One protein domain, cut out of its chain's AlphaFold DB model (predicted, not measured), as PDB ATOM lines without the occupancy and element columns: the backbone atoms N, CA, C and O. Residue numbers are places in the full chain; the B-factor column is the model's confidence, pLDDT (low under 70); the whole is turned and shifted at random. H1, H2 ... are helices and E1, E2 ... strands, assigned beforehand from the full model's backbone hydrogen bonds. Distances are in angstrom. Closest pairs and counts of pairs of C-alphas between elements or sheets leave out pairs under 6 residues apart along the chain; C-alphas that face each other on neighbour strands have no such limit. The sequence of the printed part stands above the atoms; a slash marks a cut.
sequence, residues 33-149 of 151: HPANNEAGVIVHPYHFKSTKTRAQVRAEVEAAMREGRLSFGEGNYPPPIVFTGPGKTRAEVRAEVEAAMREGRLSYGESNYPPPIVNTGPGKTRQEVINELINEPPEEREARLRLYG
ATOM      1  N   HIS A  33     -17.926  22.297 -19.288       80.94
ATOM      2  CA  HIS A  33     -16.627  21.636 -19.440       80.94
ATOM      3  C   HIS A  33     -15.962  21.431 -18.087       80.94
ATOM      4  O   HIS A  33     -16.035  22.337 -17.260       80.94
ATOM      5  N   PRO A  34     -15.264  20.307 -17.854       81.31
ATOM      6  CA  PRO A  34     -14.487  20.138 -16.636       81.31
ATOM      7  C   PRO A  34     -13.404  21.218 -16.554       81.31
ATOM      8  O   PRO A  34     -12.642  21.433 -17.499       81.31
ATOM      9  N   ALA A  35     -13.347  21.899 -15.416       83.06
ATOM     10  CA  ALA A  35     -12.295  22.853 -15.109       83.06
ATOM     11  C   ALA A  35     -11.186  22.148 -14.328       83.06
ATOM     12  O   ALA A  35     -11.466  21.385 -13.407       83.06
ATOM     13  N   ASN A  36      -9.922  22.425 -14.650       84.06
ATOM     14  CA  ASN A  36      -8.788  21.926 -13.865       84.06
ATOM     15  C   ASN A  36      -8.456  22.875 -12.696       84.06
ATOM     16  O   ASN A  36      -7.321  23.321 -12.542       84.06
ATOM     17  N   ASN A  37      -9.482  23.273 -11.945       83.50
ATOM     18  CA  ASN A  37      -9.397  24.155 -10.784       83.50
ATOM     19  C   ASN A  37     -10.543  23.848  -9.801       83.50
ATOM     20  O   ASN A  37     -11.396  23.002 -10.071       83.50
ATOM     21  N   GLU A  38     -10.572  24.546  -8.666       82.88
ATOM     22  CA  GLU A  38     -11.543  24.313  -7.584       82.88
ATOM     23  C   GLU A  38     -13.006  24.563  -7.991       82.88
ATOM     24  O   GLU A  38     -13.915  24.020  -7.368       82.88
ATOM     25  N   ALA A  39     -13.248  25.321  -9.067       81.31
ATOM     26  CA  ALA A  39     -14.594  25.557  -9.586       81.31
ATOM     27  C   ALA A  39     -15.198  24.313 -10.264       81.31
ATOM     28  O   ALA A  39     -16.416  24.231 -10.420       81.31
ATOM     29  N   GLY A  40     -14.369  23.350 -10.695       84.25
ATOM     30  CA  GLY A  40     -14.775  22.059 -11.262       84.25
ATOM     31  C   GLY A  40     -15.442  22.114 -12.643       84.25
ATOM     32  O   GLY A  40     -15.346  21.145 -13.399       84.25
ATOM     33  N   VAL A  41     -16.073  23.232 -13.020       87.69
ATOM     34  CA  VAL A  41     -16.782  23.396 -14.293       87.69
ATOM     35  C   VAL A  41     -16.602  24.804 -14.881       87.69
ATOM     36  O   VAL A  41     -16.750  25.803 -14.185       87.69
ATOM     37  N   ILE A  42     -16.330  24.889 -16.186       82.56
ATOM     38  CA  ILE A  42     -16.321  26.124 -16.984       82.56
ATOM     39  C   ILE A  42     -17.473  26.076 -17.993       82.56
ATOM     40  O   ILE A  42     -17.621  25.112 -18.745       82.56
ATOM     41  N   VAL A  43     -18.265  27.146 -18.038       81.56
ATOM     42  CA  VAL A  43     -19.290  27.374 -19.066       81.56
ATOM     43  C   VAL A  43     -18.728  28.317 -20.116       81.56
ATOM     44  O   VAL A  43     -18.332  29.430 -19.775       81.56
ATOM     45  N   HIS A  44     -18.768  27.939 -21.396       80.75
ATOM     46  CA  HIS A  44     -18.551  28.914 -22.465       80.75
ATOM     47  C   HIS A  44     -19.901  29.379 -23.030       80.75
ATOM     48  O   HIS A  44     -20.630  28.577 -23.625       80.75
ATOM     49  N   PRO A  45     -20.231  30.680 -22.932       75.00
ATOM     50  CA  PRO A  45     -21.508  31.230 -23.398       75.00
ATOM     51  C   PRO A  45     -21.844  30.949 -24.872       75.00
ATOM     52  O   PRO A  45     -23.005  31.024 -25.266       75.00
ATOM     53  N   TYR A  46     -20.845  30.622 -25.696       76.62
ATOM     54  CA  TYR A  46     -20.999  30.398 -27.134       76.62
ATOM     55  C   TYR A  46     -21.345  28.951 -27.530       76.62
ATOM     56  O   TYR A  46     -21.624  28.719 -28.709       76.62
ATOM     57  N   HIS A  47     -21.347  27.993 -26.592       75.62
ATOM     58  CA  HIS A  47     -21.645  26.582 -26.890       75.62
ATOM     59  C   HIS A  47     -23.137  26.274 -27.015       75.62
ATOM     60  O   HIS A  47     -23.506  25.337 -27.721       75.62
ATOM     61  N   PHE A  48     -24.009  27.099 -26.432       73.56
ATOM     62  CA  PHE A  48     -25.448  26.972 -26.629       73.56
ATOM     63  C   PHE A  48     -25.975  28.075 -27.547       73.56
ATOM     64  O   PHE A  48     -26.017  29.252 -27.187       73.56
ATOM     65  N   LYS A  49     -26.428  27.681 -28.738       75.25
ATOM     66  CA  LYS A  49     -27.161  28.553 -29.660       75.25
ATOM     67  C   LYS A  49     -28.536  27.953 -29.906       75.25
ATOM     68  O   LYS A  49     -28.654  26.904 -30.536       75.25
ATOM     69  N   SER A  50     -29.579  28.623 -29.421       76.94
ATOM     70  CA  SER A  50     -30.951  28.213 -29.719       76.94
ATOM     71  C   SER A  50     -31.240  28.438 -31.201       76.94
ATOM     72  O   SER A  50     -31.247  29.574 -31.667       76.94
ATOM     73  N   THR A  51     -31.502  27.363 -31.937       87.25
ATOM     74  CA  THR A  51     -31.932  27.413 -33.344       87.25
ATOM     75  C   THR A  51     -33.452  27.337 -33.497       87.25
ATOM     76  O   THR A  51     -33.980  27.672 -34.554       87.25
ATOM     77  N   LYS A  52     -34.166  26.922 -32.443       89.00
ATOM     78  CA  LYS A  52     -35.628  26.800 -32.424       89.00
ATOM     79  C   LYS A  52     -36.271  28.048 -31.830       89.00
ATOM     80  O   LYS A  52     -35.795  28.611 -30.842       89.00
ATOM     81  N   THR A  53     -37.396  28.456 -32.407       92.94
ATOM     82  CA  THR A  53     -38.280  29.454 -31.800       92.94
ATOM     83  C   THR A  53     -39.047  28.839 -30.632       92.94
ATOM     84  O   THR A  53     -39.277  27.629 -30.575       92.94
ATOM     85  N   ARG A  54     -39.532  29.681 -29.715       89.75
ATOM     86  CA  ARG A  54     -40.395  29.237 -28.608       89.75
ATOM     87  C   ARG A  54     -41.636  28.478 -29.099       89.75
ATOM     88  O   ARG A  54     -42.060  27.535 -28.442       89.75
ATOM     89  N   ALA A  55     -42.210  28.886 -30.232       89.75
ATOM     90  CA  ALA A  55     -43.374  28.224 -30.817       89.75
ATOM     91  C   ALA A  55     -43.038  26.805 -31.301       89.75
ATOM     92  O   ALA A  55     -43.783  25.873 -31.018       89.75
ATOM     93  N   GLN A  56     -41.886  26.626 -31.952       89.06
ATOM     94  CA  GLN A  56     -41.413  25.311 -32.393       89.06
ATOM     95  C   GLN A  56     -41.139  24.374 -31.213       89.06
ATOM     96  O   GLN A  56     -41.555  23.222 -31.250       89.06
ATOM     97  N   VAL A  57     -40.508  24.877 -30.145       92.19
ATOM     98  CA  VAL A  57     -40.273  24.089 -28.923       92.19
ATOM     99  C   VAL A  57     -41.596  23.627 -28.306       92.19
ATOM    100  O   VAL A  57     -41.718  22.470 -27.927       92.19
ATOM    101  N   ARG A  58     -42.611  24.499 -28.245       89.69
ATOM    102  CA  ARG A  58     -43.943  24.120 -27.742       89.69
ATOM    103  C   ARG A  58     -44.594  23.035 -28.597       89.69
ATOM    104  O   ARG A  58     -45.046  22.041 -28.046       89.69
ATOM    105  N   ALA A  59     -44.573  23.195 -29.918       90.12
ATOM    106  CA  ALA A  59     -45.151  22.218 -30.836       90.12
ATOM    107  C   ALA A  59     -44.481  20.835 -30.723       90.12
ATOM    108  O   ALA A  59     -45.155  19.809 -30.772       90.12
ATOM    109  N   GLU A  60     -43.161  20.794 -30.539       89.81
ATOM    110  CA  GLU A  60     -42.412  19.549 -30.342       89.81
ATOM    111  C   GLU A  60     -42.724  18.891 -28.997       89.81
ATOM    112  O   GLU A  60     -42.917  17.678 -28.942       89.81
ATOM    113  N   VAL A  61     -42.838  19.683 -27.927       89.75
ATOM    114  CA  VAL A  61     -43.261  19.183 -26.613       89.75
ATOM    115  C   VAL A  61     -44.672  18.595 -26.691       89.75
ATOM    116  O   VAL A  61     -44.893  17.484 -26.223       89.75
ATOM    117  N   GLU A  62     -45.616  19.280 -27.341       87.62
ATOM    118  CA  GLU A  62     -46.985  18.786 -27.547       87.62
ATOM    119  C   GLU A  62     -47.030  17.510 -28.403       87.62
ATOM    120  O   GLU A  62     -47.830  16.607 -28.144       87.62
ATOM    121  N   ALA A  63     -46.178  17.402 -29.426       89.62
ATOM    122  CA  ALA A  63     -46.055  16.182 -30.222       89.62
ATOM    123  C   ALA A  63     -45.514  15.017 -29.383       89.62
ATOM    124  O   ALA A  63     -46.124  13.950 -29.358       89.62
ATOM    125  N   ALA A  64     -44.441  15.242 -28.625       87.00
ATOM    126  CA  ALA A  64     -43.843  14.228 -27.768       87.00
ATOM    127  C   ALA A  64     -44.778  13.800 -26.617       87.00
ATOM    128  O   ALA A  64     -44.783  12.631 -26.235       87.00
ATOM    129  N   MET A  65     -45.622  14.712 -26.119       83.00
ATOM    130  CA  MET A  65     -46.733  14.402 -25.210       83.00
ATOM    131  C   MET A  65     -47.742  13.442 -25.844       83.00
ATOM    132  O   MET A  65     -48.058  12.415 -25.251       83.00
ATOM    133  N   ARG A  66     -48.235  13.750 -27.054       83.19
ATOM    134  CA  ARG A  66     -49.204  12.898 -27.772       83.19
ATOM    135  C   ARG A  66     -48.639  11.521 -28.105       83.19
ATOM    136  O   ARG A  66     -49.377  10.544 -28.094       83.19
ATOM    137  N   GLU A  67     -47.344  11.453 -28.393       89.56
ATOM    138  CA  GLU A  67     -46.619  10.208 -28.658       89.56
ATOM    139  C   GLU A  67     -46.284   9.421 -27.377       89.56
ATOM    140  O   GLU A  67     -45.722   8.332 -27.467       89.56
ATOM    141  N   GLY A  68     -46.589   9.952 -26.185       84.69
ATOM    142  CA  GLY A  68     -46.263   9.308 -24.908       84.69
ATOM    143  C   GLY A  68     -44.759   9.208 -24.633       84.69
ATOM    144  O   GLY A  68     -44.326   8.379 -23.839       84.69
ATOM    145  N   ARG A  69     -43.942  10.036 -25.296       84.31
ATOM    146  CA  ARG A  69     -42.470  10.030 -25.197       84.31
ATOM    147  C   ARG A  69     -41.925  10.871 -24.049       84.31
ATOM    148  O   ARG A  69     -40.718  10.907 -23.833       84.31
ATOM    149  N   LEU A  70     -42.801  11.575 -23.346       78.56
ATOM    150  CA  LEU A  70     -42.464  12.396 -22.197       78.56
ATOM    151  C   LEU A  70     -43.191  11.842 -20.970       78.56
ATOM    152  O   LEU A  70     -44.416  11.729 -20.973       78.56
ATOM    153  N   SER A  71     -42.424  11.522 -19.929       70.06
ATOM    154  CA  SER A  71     -42.963  11.245 -18.599       70.06
ATOM    155  C   SER A  71     -43.224  12.577 -17.897       70.06
ATOM    156  O   SER A  71     -42.314  13.393 -17.743       70.06
ATOM    157  N   PHE A  72     -44.472  12.820 -17.501       66.06
ATOM    158  CA  PHE A  72     -44.861  13.958 -16.669       66.06
ATOM    159  C   PHE A  72     -45.465  13.425 -15.370       66.06
ATOM    160  O   PHE A  72     -46.245  12.479 -15.403       66.06
ATOM    161  N   GLY A  73     -45.151  14.058 -14.237       59.06
ATOM    162  CA  GLY A  73     -45.792  13.747 -12.951       59.06
ATOM    163  C   GLY A  73     -45.016  12.829 -12.003       59.06
ATOM    164  O   GLY A  73     -45.516  12.553 -10.920       59.06
ATOM    165  N   GLU A  74     -43.790  12.405 -12.333       62.94
ATOM    166  CA  GLU A  74     -42.888  11.772 -11.343       62.94
ATOM    167  C   GLU A  74     -42.326  12.781 -10.325       62.94
ATOM    168  O   GLU A  74     -41.842  12.406  -9.259       62.94
ATOM    169  N   GLY A  75     -42.405  14.078 -10.633       62.06
ATOM    170  CA  GLY A  75     -42.067  15.153  -9.707       62.06
ATOM    171  C   GLY A  75     -43.292  15.636  -8.937       62.06
ATOM    172  O   GLY A  75     -44.377  15.755  -9.497       62.06
ATOM    173  N   ASN A  76     -43.093  16.032  -7.679       63.94
ATOM    174  CA  ASN A  76     -44.119  16.640  -6.821       63.94
ATOM    175  C   ASN A  76     -44.487  18.086  -7.243       63.94
ATOM    176  O   ASN A  76     -44.843  18.918  -6.409       63.94
ATOM    177  N   TYR A  77     -44.322  18.420  -8.528       59.22
ATOM    178  CA  TYR A  77     -44.580  19.748  -9.069       59.22
ATOM    179  C   TYR A  77     -46.027  19.839  -9.554       59.22
ATOM    180  O   TYR A  77     -46.459  18.998 -10.346       59.22
ATOM    181  N   PRO A  78     -46.780  20.864  -9.121       63.53
ATOM    182  CA  PRO A  78     -48.137  21.058  -9.593       63.53
ATOM    183  C   PRO A  78     -48.134  21.289 -11.112       63.53
ATOM    184  O   PRO A  78     -47.215  21.932 -11.636       63.53
ATOM    185  N   PRO A  79     -49.150  20.784 -11.834       66.12
ATOM    186  CA  PRO A  79     -49.267  21.026 -13.262       66.12
ATOM    187  C   PRO A  79     -49.314  22.537 -13.536       66.12
ATOM    188  O   PRO A  79     -49.827  23.298 -12.708       66.12
ATOM    189  N   PRO A  80     -48.789  22.995 -14.688       67.62
ATOM    190  CA  PRO A  80     -48.833  24.403 -15.047       67.62
ATOM    191  C   PRO A  80     -50.281  24.895 -15.025       67.62
ATOM    192  O   PRO A  80     -51.143  24.388 -15.744       67.62
ATOM    193  N   ILE A  81     -50.544  25.884 -14.174       69.12
ATOM    194  CA  ILE A  81     -51.868  26.475 -14.031       69.12
ATOM    195  C   ILE A  81     -52.121  27.317 -15.280       69.12
ATOM    196  O   ILE A  81     -51.455  28.328 -15.513       69.12
ATOM    197  N   VAL A  82     -53.078  26.893 -16.101       68.00
ATOM    198  CA  VAL A  82     -53.530  27.688 -17.242       68.00
ATOM    199  C   VAL A  82     -54.398  28.817 -16.697       68.00
ATOM    200  O   VAL A  82     -55.540  28.602 -16.301       68.00
ATOM    201  N   PHE A  83     -53.848  30.029 -16.641       68.88
ATOM    202  CA  PHE A  83     -54.617  31.215 -16.277       68.88
ATOM    203  C   PHE A  83     -55.493  31.635 -17.467       68.88
ATOM    204  O   PHE A  83     -54.986  32.124 -18.475       68.88
ATOM    205  N   THR A  84     -56.802  31.402 -17.363       72.81
ATOM    206  CA  THR A  84     -57.794  31.662 -18.425       72.81
ATOM    207  C   THR A  84     -58.569  32.971 -18.243       72.81
ATOM    208  O   THR A  84     -59.404  33.308 -19.079       72.81
ATOM    209  N   GLY A  85     -58.313  33.714 -17.164       77.00
ATOM    210  CA  GLY A  85     -58.964  34.997 -16.898       77.00
ATOM    211  C   GLY A  85     -58.287  36.175 -17.610       77.00
ATOM    212  O   GLY A  85     -57.136  36.066 -18.038       77.00
ATOM    213  N   PRO A  86     -58.955  37.338 -17.708       78.19
ATOM    214  CA  PRO A  86     -58.256  38.586 -17.982       78.19
ATOM    215  C   PRO A  86     -57.240  38.819 -16.855       78.19
ATOM    216  O   PRO A  86     -57.584  38.783 -15.673       78.19
ATOM    217  N   GLY A  87     -55.964  38.981 -17.206       80.94
ATOM    218  CA  GLY A  87     -54.931  39.298 -16.218       80.94
ATOM    219  C   GLY A  87     -55.265  40.613 -15.525       80.94
ATOM    220  O   GLY A  87     -55.734  41.541 -16.179       80.94
ATOM    221  N   LYS A  88     -55.010  40.709 -14.215       86.19
ATOM    222  CA  LYS A  88     -55.157  41.984 -13.509       86.19
ATOM    223  C   LYS A  88     -54.170  42.992 -14.086       86.19
ATOM    224  O   LYS A  88     -52.985  42.700 -14.268       86.19
ATOM    225  N   THR A  89     -54.650  44.194 -14.344       91.62
ATOM    226  CA  THR A  89     -53.805  45.338 -14.656       91.62
ATOM    227  C   THR A  89     -52.946  45.697 -13.446       91.62
ATOM    228  O   THR A  89     -53.272  45.421 -12.290       91.62
ATOM    229  N   ARG A  90     -51.834  46.391 -13.695       87.25
ATOM    230  CA  ARG A  90     -50.958  46.874 -12.620       87.25
ATOM    231  C   ARG A  90     -51.689  47.800 -11.640       87.25
ATOM    232  O   ARG A  90     -51.333  47.827 -10.466       87.25
ATOM    233  N   ALA A  91     -52.670  48.562 -12.121       89.62
ATOM    234  CA  ALA A  91     -53.479  49.451 -11.294       89.62
ATOM    235  C   ALA A  91     -54.388  48.658 -10.346       89.62
ATOM    236  O   ALA A  91     -54.402  48.931  -9.150       89.62
ATOM    237  N   GLU A  92     -55.066  47.627 -10.855       89.62
ATOM    238  CA  GLU A  92     -55.918  46.749 -10.044       89.62
ATOM    239  C   GLU A  92     -55.114  46.012  -8.971       89.62
ATOM    240  O   GLU A  92     -55.525  45.973  -7.816       89.62
ATOM    241  N   VAL A  93     -53.926  45.501  -9.317       91.75
ATOM    242  CA  VAL A  93     -53.042  44.843  -8.340       91.75
ATOM    243  C   VAL A  93     -52.629  45.811  -7.228       91.75
ATOM    244  O   VAL A  93     -52.614  45.429  -6.063       91.75
ATOM    245  N   ARG A  94     -52.315  47.071  -7.553       90.00
ATOM    246  CA  ARG A  94     -51.958  48.081  -6.540       90.00
ATOM    247  C   ARG A  94     -53.126  48.398  -5.613       90.00
ATOM    248  O   ARG A  94     -52.939  48.388  -4.402       90.00
ATOM    249  N   ALA A  95     -54.313  48.614  -6.174       91.00
ATOM    250  CA  ALA A  95     -55.514  48.892  -5.393       91.00
ATOM    251  C   ALA A  95     -55.857  47.737  -4.434       91.00
ATOM    252  O   ALA A  95     -56.220  47.968  -3.283       91.00
ATOM    253  N   GLU A  96     -55.693  46.491  -4.885       90.69
ATOM    254  CA  GLU A  96     -55.900  45.302  -4.056       90.69
ATOM    255  C   GLU A  96     -54.874  45.187  -2.930       90.69
ATOM    256  O   GLU A  96     -55.242  44.911  -1.791       90.69
ATOM    257  N   VAL A  97     -53.597  45.448  -3.224       89.38
ATOM    258  CA  VAL A  97     -52.540  45.466  -2.204       89.38
ATOM    259  C   VAL A  97     -52.824  46.551  -1.161       89.38
ATOM    260  O   VAL A  97     -52.752  46.279   0.033       89.38
ATOM    261  N   GLU A  98     -53.228  47.753  -1.571       89.00
ATOM    262  CA  GLU A  98     -53.614  48.839  -0.656       89.00
ATOM    263  C   GLU A  98     -54.839  48.502   0.201       89.00
ATOM    264  O   GLU A  98     -54.872  48.822   1.392       89.00
ATOM    265  N   ALA A  99     -55.846  47.846  -0.380       91.62
ATOM    266  CA  ALA A  99     -57.008  47.366   0.362       91.62
ATOM    267  C   ALA A  99     -56.612  46.305   1.396       91.62
ATOM    268  O   ALA A  99     -56.963  46.429   2.567       91.62
ATOM    269  N   ALA A 100     -55.802  45.324   1.000       88.19
ATOM    270  CA  ALA A 100     -55.346  44.262   1.886       88.19
ATOM    271  C   ALA A 100     -54.416  44.780   3.003       88.19
ATOM    272  O   ALA A 100     -54.461  44.255   4.115       88.19
ATOM    273  N   MET A 101     -53.635  45.842   2.754       83.94
ATOM    274  CA  MET A 101     -52.883  46.550   3.800       83.94
ATOM    275  C   MET A 101     -53.820  47.229   4.806       83.94
ATOM    276  O   MET A 101     -53.638  47.058   6.009       83.94
ATOM    277  N   ARG A 102     -54.846  47.963   4.342       86.81
ATOM    278  CA  ARG A 102     -55.839  48.606   5.230       86.81
ATOM    279  C   ARG A 102     -56.627  47.601   6.062       86.81
ATOM    280  O   ARG A 102     -56.934  47.875   7.215       86.81
ATOM    281  N   GLU A 103     -56.950  46.456   5.475       90.50
ATOM    282  CA  GLU A 103     -57.650  45.357   6.143       90.50
ATOM    283  C   GLU A 103     -56.736  44.551   7.085       90.50
ATOM    284  O   GLU A 103     -57.207  43.621   7.734       90.50
ATOM    285  N   GLY A 104     -55.433  44.862   7.156       85.50
ATOM    286  CA  GLY A 104     -54.472  44.114   7.974       85.50
ATOM    287  C   GLY A 104     -54.281  42.662   7.518       85.50
ATOM    288  O   GLY A 104     -53.832  41.821   8.290       85.50
ATOM    289  N   ARG A 105     -54.635  42.347   6.268       84.62
ATOM    290  CA  ARG A 105     -54.568  40.993   5.687       84.62
ATOM    291  C   ARG A 105     -53.200  40.650   5.115       84.62
ATOM    292  O   ARG A 105     -52.981  39.515   4.698       84.62
ATOM    293  N   LEU A 106     -52.298  41.624   5.058       77.12
ATOM    294  CA  LEU A 106     -50.922  41.437   4.623       77.12
ATOM    295  C   LEU A 106     -50.004  41.469   5.841       77.12
ATOM    296  O   LEU A 106     -49.914  42.486   6.523       77.12
ATOM    297  N   SER A 107     -49.300  40.363   6.083       69.31
ATOM    298  CA  SER A 107     -48.145  40.361   6.980       69.31
ATOM    299  C   SER A 107     -46.967  41.006   6.247       69.31
ATOM    300  O   SER A 107     -46.518  40.499   5.219       69.31
ATOM    301  N   TYR A 108     -46.496  42.149   6.742       63.25
ATOM    302  CA  TYR A 108     -45.298  42.843   6.267       63.25
ATOM    303  C   TYR A 108     -44.288  42.906   7.418       63.25
ATOM    304  O   TYR A 108     -44.656  43.276   8.528       63.25
ATOM    305  N   GLY A 109     -43.015  42.587   7.153       57.72
ATOM    306  CA  GLY A 109     -41.920  42.767   8.122       57.72
ATOM    307  C   GLY A 109     -41.140  41.509   8.523       57.72
ATOM    308  O   GLY A 109     -40.060  41.648   9.075       57.72
ATOM    309  N   GLU A 110     -41.607  40.300   8.192       59.31
ATOM    310  CA  GLU A 110     -40.828  39.054   8.390       59.31
ATOM    311  C   GLU A 110     -39.850  38.758   7.242       59.31
ATOM    312  O   GLU A 110     -39.093  37.788   7.276       59.31
ATOM    313  N   SER A 111     -39.863  39.577   6.191       60.53
ATOM    314  CA  SER A 111     -39.001  39.363   5.039       60.53
ATOM    315  C   SER A 111     -37.618  39.956   5.288       60.53
ATOM    316  O   SER A 111     -37.482  41.166   5.440       60.53
ATOM    317  N   ASN A 112     -36.580  39.120   5.216       61.66
ATOM    318  CA  ASN A 112     -35.183  39.565   5.109       61.66
ATOM    319  C   ASN A 112     -34.893  40.304   3.785       61.66
ATOM    320  O   ASN A 112     -33.754  40.704   3.545       61.66
ATOM    321  N   TYR A 113     -35.885  40.467   2.899       56.12
ATOM    322  CA  TYR A 113     -35.717  41.273   1.698       56.12
ATOM    323  C   TYR A 113     -35.746  42.766   2.031       56.12
ATOM    324  O   TYR A 113     -36.693  43.231   2.672       56.12
ATOM    325  N   PRO A 114     -34.765  43.542   1.536       61.19
ATOM    326  CA  PRO A 114     -34.800  44.986   1.673       61.19
ATOM    327  C   PRO A 114     -36.084  45.535   1.032       61.19
ATOM    328  O   PRO A 114     -36.518  45.027  -0.012       61.19
ATOM    329  N   PRO A 115     -36.707  46.561   1.640       62.34
ATOM    330  CA  PRO A 115     -37.904  47.168   1.084       62.34
ATOM    331  C   PRO A 115     -37.625  47.646  -0.348       62.34
ATOM    332  O   PRO A 115     -36.502  48.067  -0.647       62.34
ATOM    333  N   PRO A 116     -38.624  47.585  -1.248       63.28
ATOM    334  CA  PRO A 116     -38.457  48.051  -2.613       63.28
ATOM    335  C   PRO A 116     -37.969  49.496  -2.590       63.28
ATOM    336  O   PRO A 116     -38.632  50.393  -2.067       63.28
ATOM    337  N   ILE A 117     -36.779  49.699  -3.149       63.06
ATOM    338  CA  ILE A 117     -36.146  51.007  -3.230       63.06
ATOM    339  C   ILE A 117     -37.035  51.870  -4.120       63.06
ATOM    340  O   ILE A 117     -37.213  51.584  -5.308       63.06
ATOM    341  N   VAL A 118     -37.633  52.907  -3.542       64.25
ATOM    342  CA  VAL A 118     -38.382  53.893  -4.314       64.25
ATOM    343  C   VAL A 118     -37.355  54.637  -5.160       64.25
ATOM    344  O   VAL A 118     -36.531  55.379  -4.631       64.25
ATOM    345  N   ASN A 119     -37.337  54.383  -6.469       60.62
ATOM    346  CA  ASN A 119     -36.446  55.097  -7.373       60.62
ATOM    347  C   ASN A 119     -36.932  56.552  -7.468       60.62
ATOM    348  O   ASN A 119     -37.942  56.830  -8.110       60.62
ATOM    349  N   THR A 120     -36.255  57.459  -6.764       61.06
ATOM    350  CA  THR A 120     -36.559  58.900  -6.726       61.06
ATOM    351  C   THR A 120     -35.850  59.689  -7.830       61.06
ATOM    352  O   THR A 120     -35.975  60.911  -7.882       61.06
ATOM    353  N   GLY A 121     -35.114  59.015  -8.719       70.56
ATOM    354  CA  GLY A 121     -34.430  59.629  -9.855       70.56
ATOM    355  C   GLY A 121     -35.155  59.395 -11.185       70.56
ATOM    356  O   GLY A 121     -36.132  58.644 -11.247       70.56
ATOM    357  N   PRO A 122     -34.676  60.004 -12.285       76.56
ATOM    358  CA  PRO A 122     -35.038  59.557 -13.622       76.56
ATOM    359  C   PRO A 122     -34.530  58.118 -13.784       76.56
ATOM    360  O   PRO A 122     -33.336  57.876 -13.958       76.56
ATOM    361  N   GLY A 123     -35.420  57.140 -13.621       74.50
ATOM    362  CA  GLY A 123     -35.067  55.733 -13.764       74.50
ATOM    363  C   GLY A 123     -34.518  55.469 -15.165       74.50
ATOM    364  O   GLY A 123     -35.175  55.798 -16.150       74.50
ATOM    365  N   LYS A 124     -33.328  54.864 -15.260       84.25
ATOM    366  CA  LYS A 124     -32.757  54.456 -16.550       84.25
ATOM    367  C   LYS A 124     -33.646  53.384 -17.181       84.25
ATOM    368  O   LYS A 124     -33.997  52.384 -16.550       84.25
ATOM    369  N   THR A 125     -33.999  53.574 -18.442       88.94
ATOM    370  CA  THR A 125     -34.624  52.553 -19.275       88.94
ATOM    371  C   THR A 125     -33.654  51.401 -19.510       88.94
ATOM    372  O   THR A 125     -32.430  51.541 -19.447       88.94
ATOM    373  N   ARG A 126     -34.196  50.231 -19.860       87.88
ATOM    374  CA  ARG A 126     -33.376  49.071 -20.228       87.88
ATOM    375  C   ARG A 126     -32.396  49.391 -21.362       87.88
ATOM    376  O   ARG A 126     -31.273  48.902 -21.337       87.88
ATOM    377  N   GLN A 127     -32.820  50.185 -22.348       86.25
ATOM    378  CA  GLN A 127     -31.977  50.532 -23.491       86.25
ATOM    379  C   GLN A 127     -30.824  51.452 -23.085       86.25
ATOM    380  O   GLN A 127     -29.708  51.261 -23.552       86.25
ATOM    381  N   GLU A 128     -31.066  52.402 -22.183       88.50
ATOM    382  CA  GLU A 128     -30.014  53.271 -21.649       88.50
ATOM    383  C   GLU A 128     -28.970  52.469 -20.871       88.50
ATOM    384  O   GLU A 128     -27.780  52.651 -21.103       88.50
ATOM    385  N   VAL A 129     -29.402  51.511 -20.043       88.94
ATOM    386  CA  VAL A 129     -28.486  50.606 -19.325       88.94
ATOM    387  C   VAL A 129     -27.655  49.766 -20.298       88.94
ATOM    388  O   VAL A 129     -26.460  49.574 -20.094       88.94
ATOM    389  N   ILE A 130     -28.264  49.268 -21.377       89.50
ATOM    390  CA  ILE A 130     -27.542  48.509 -22.406       89.50
ATOM    391  C   ILE A 130     -26.513  49.398 -23.111       89.50
ATOM    392  O   ILE A 130     -25.372  48.979 -23.279       89.50
ATOM    393  N   ASN A 131     -26.892  50.617 -23.496       92.00
ATOM    394  CA  ASN A 131     -25.992  51.548 -24.170       92.00
ATOM    395  C   ASN A 131     -24.805  51.926 -23.274       92.00
ATOM    396  O   ASN A 131     -23.676  51.975 -23.748       92.00
ATOM    397  N   GLU A 132     -25.044  52.138 -21.981       90.19
ATOM    398  CA  GLU A 132     -23.999  52.393 -20.987       90.19
ATOM    399  C   GLU A 132     -23.031  51.208 -20.868       90.19
ATOM    400  O   GLU A 132     -21.826  51.400 -20.962       90.19
ATOM    401  N   LEU A 133     -23.535  49.973 -20.782       89.56
ATOM    402  CA  LEU A 133     -22.695  48.767 -20.717       89.56
ATOM    403  C   LEU A 133     -21.909  48.489 -22.010       89.56
ATOM    404  O   LEU A 133     -20.824  47.895 -21.980       89.56
ATOM    405  N   ILE A 134     -22.461  48.869 -23.162       91.88
ATOM    406  CA  ILE A 134     -21.782  48.746 -24.456       91.88
ATOM    407  C   ILE A 134     -20.675  49.797 -24.577       91.88
ATOM    408  O   ILE A 134     -19.584  49.466 -25.032       91.88
ATOM    409  N   ASN A 135     -20.941  51.027 -24.133       92.50
ATOM    410  CA  ASN A 135     -20.000  52.144 -24.200       92.50
ATOM    411  C   ASN A 135     -19.019  52.196 -23.013       92.50
ATOM    412  O   ASN A 135     -18.136  53.048 -23.004       92.50
ATOM    413  N   GLU A 136     -19.161  51.300 -22.030       90.06
ATOM    414  CA  GLU A 136     -18.274  51.181 -20.868       90.06
ATOM    415  C   GLU A 136     -16.817  50.959 -21.324       90.06
ATOM    416  O   GLU A 136     -16.547  49.968 -22.032       90.06
ATOM    417  N   PRO A 137     -15.875  51.840 -20.927       92.94
ATOM    418  CA  PRO A 137     -14.475  51.712 -21.293       92.94
ATOM    419  C   PRO A 137     -13.863  50.436 -20.685       92.94
ATOM    420  O   PRO A 137     -14.323  49.959 -19.643       92.94
ATOM    421  N   PRO A 138     -12.819  49.858 -21.311       86.94
ATOM    422  CA  PRO A 138     -12.238  48.588 -20.866       86.94
ATOM    423  C   PRO A 138     -11.816  48.577 -19.391       86.94
ATOM    424  O   PRO A 138     -12.046  47.588 -18.702       86.94
ATOM    425  N   GLU A 139     -11.274  49.685 -18.888       88.00
ATOM    426  CA  GLU A 139     -10.813  49.810 -17.499       88.00
ATOM    427  C   GLU A 139     -11.964  49.731 -16.482       88.00
ATOM    428  O   GLU A 139     -11.863  49.031 -15.473       88.00
ATOM    429  N   GLU A 140     -13.094  50.388 -16.762       87.06
ATOM    430  CA  GLU A 140     -14.288  50.336 -15.906       87.06
ATOM    431  C   GLU A 140     -14.941  48.953 -15.947       87.06
ATOM    432  O   GLU A 140     -15.325  48.404 -14.910       87.06
ATOM    433  N   ARG A 141     -14.969  48.338 -17.133       85.56
ATOM    434  CA  ARG A 141     -15.439  46.965 -17.318       85.56
ATOM    435  C   ARG A 141     -14.607  45.978 -16.509       85.56
ATOM    436  O   ARG A 141     -15.170  45.097 -15.863       85.56
ATOM    437  N   GLU A 142     -13.282  46.117 -16.519       84.44
ATOM    438  CA  GLU A 142     -12.385  45.293 -15.708       84.44
ATOM    439  C   GLU A 142     -12.605  45.510 -14.212       84.44
ATOM    440  O   GLU A 142     -12.683  44.534 -13.465       84.44
ATOM    441  N   ALA A 143     -12.753  46.757 -13.762       87.31
ATOM    442  CA  ALA A 143     -13.045  47.065 -12.363       87.31
ATOM    443  C   ALA A 143     -14.372  46.433 -11.909       87.31
ATOM    444  O   ALA A 143     -14.431  45.806 -10.848       87.31
ATOM    445  N   ARG A 144     -15.413  46.512 -12.748       86.44
ATOM    446  CA  ARG A 144     -16.702  45.852 -12.516       86.44
ATOM    447  C   ARG A 144     -16.546  44.335 -12.454       86.44
ATOM    448  O   ARG A 144     -17.046  43.712 -11.524       86.44
ATOM    449  N   LEU A 145     -15.830  43.729 -13.400       83.94
ATOM    450  CA  LEU A 145     -15.594  42.283 -13.414       83.94
ATOM    451  C   LEU A 145     -14.767  41.811 -12.212       83.94
ATOM    452  O   LEU A 145     -15.051  40.741 -11.691       83.94
ATOM    453  N   ARG A 146     -13.805  42.600 -11.720       87.94
ATOM    454  CA  ARG A 146     -13.057  42.293 -10.486       87.94
ATOM    455  C   ARG A 146     -13.939  42.342  -9.241       87.94
ATOM    456  O   ARG A 146     -13.772  41.504  -8.365       87.94
ATOM    457  N   LEU A 147     -14.893  43.276  -9.179       82.81
ATOM    458  CA  LEU A 147     -15.846  43.372  -8.068       82.81
ATOM    459  C   LEU A 147     -16.769  42.141  -7.985       82.81
ATOM    460  O   LEU A 147     -17.132  41.724  -6.890       82.81
ATOM    461  N   TYR A 148     -17.136  41.557  -9.133       75.06
ATOM    462  CA  TYR A 148     -18.044  40.401  -9.216       75.06
ATOM    463  C   TYR A 148     -17.344  39.049  -9.450       75.06
ATOM    464  O   TYR A 148     -18.004  38.016  -9.402       75.06
ATOM    465  N   GLY A 149     -16.039  39.043  -9.728       66.69
ATOM    466  CA  GLY A 149     -15.246  37.856 -10.077       66.69
ATOM    467  C   GLY A 149     -14.430  37.263  -8.925       66.69
ATOM    468  O   GLY A 149     -13.620  36.376  -9.169       66.69
TER     469      GLY A 149
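This is residues 33 to 149 of the 151 residues of an uncharacterized protein of Delftia lacustris (UniProt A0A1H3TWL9). The chain is strung out as a wide, open ring round an empty middle, with four separate helices, H1 to H4, set along its rim and joined by loops. No helix packs on another; H3 and H4 follow each other round a corner, and a small turn at residues 33 to 43, holding E1, begins the ring, which stays unclosed with the C-alphas of His 33 and Gly 149 18.8 A apart. The printed part has 117 residues with one named strand and four named helices, in the order E1, H1, H2, H3, H4. The class is mostly helix, though under half of the residues are in named elements. The whole is extended, with a radius of gyration of the C-alphas of 23.0 A and spans of 57 by 53 by 31 A.

E1 is residues 41 to 43, beginning at C-alpha 41 at (-16.782, 23.396, -14.293). H1 is residues 54 to 66, 18.6 A from first to last C-alpha, and begins at (-40.395, 29.237, -28.608). H2, residues 90 to 102, is also 18.6 A long. H3 is residues 126 to 135, 14.3 A long. H4 is residues 138 to 148, 15.4 A long, and ends at C-alpha 148 at (-18.044, 40.401, -9.216).

E1 pairs with no named strand, but residues 33 to 34 form a short antiparallel pairing with residues 41 to 42 of E1. A short link of 10 residues joins E1 to H1, and the two are apart. H1 and H2 are apart, and so are H2 and H3. H3 and H4 are joined by a tight link of 2 residues, yet they are only just apart, their closest C-alphas being 8.2 A from each other. H4 is apart from E1, H1 and H2. In H1, H2, H3 and H4 every O i to N i+4 pair is within hydrogen-bond range.

The two C-alphas farthest apart are those of Asn 36 and Glu 103, at 57.8 A. The printed part has no cut. The links H1 to H2, residues 67 to 89, and H2 to H3, residues 103 to 125, are long, with 23 residues each; in both, the C-alphas lie 17 to 31 A from the mean of the C-alphas. Among the stretches that stand free are residues 71 to 96, of which 90 to 96 belong to H2, and residues 107 to 132, of which 126 to 132 belong to H3. The mean pLDDT of the printed part is 80.1; 27 residues are under 70, namely residues 72 to 83, residues 107 to 120 and residue 149.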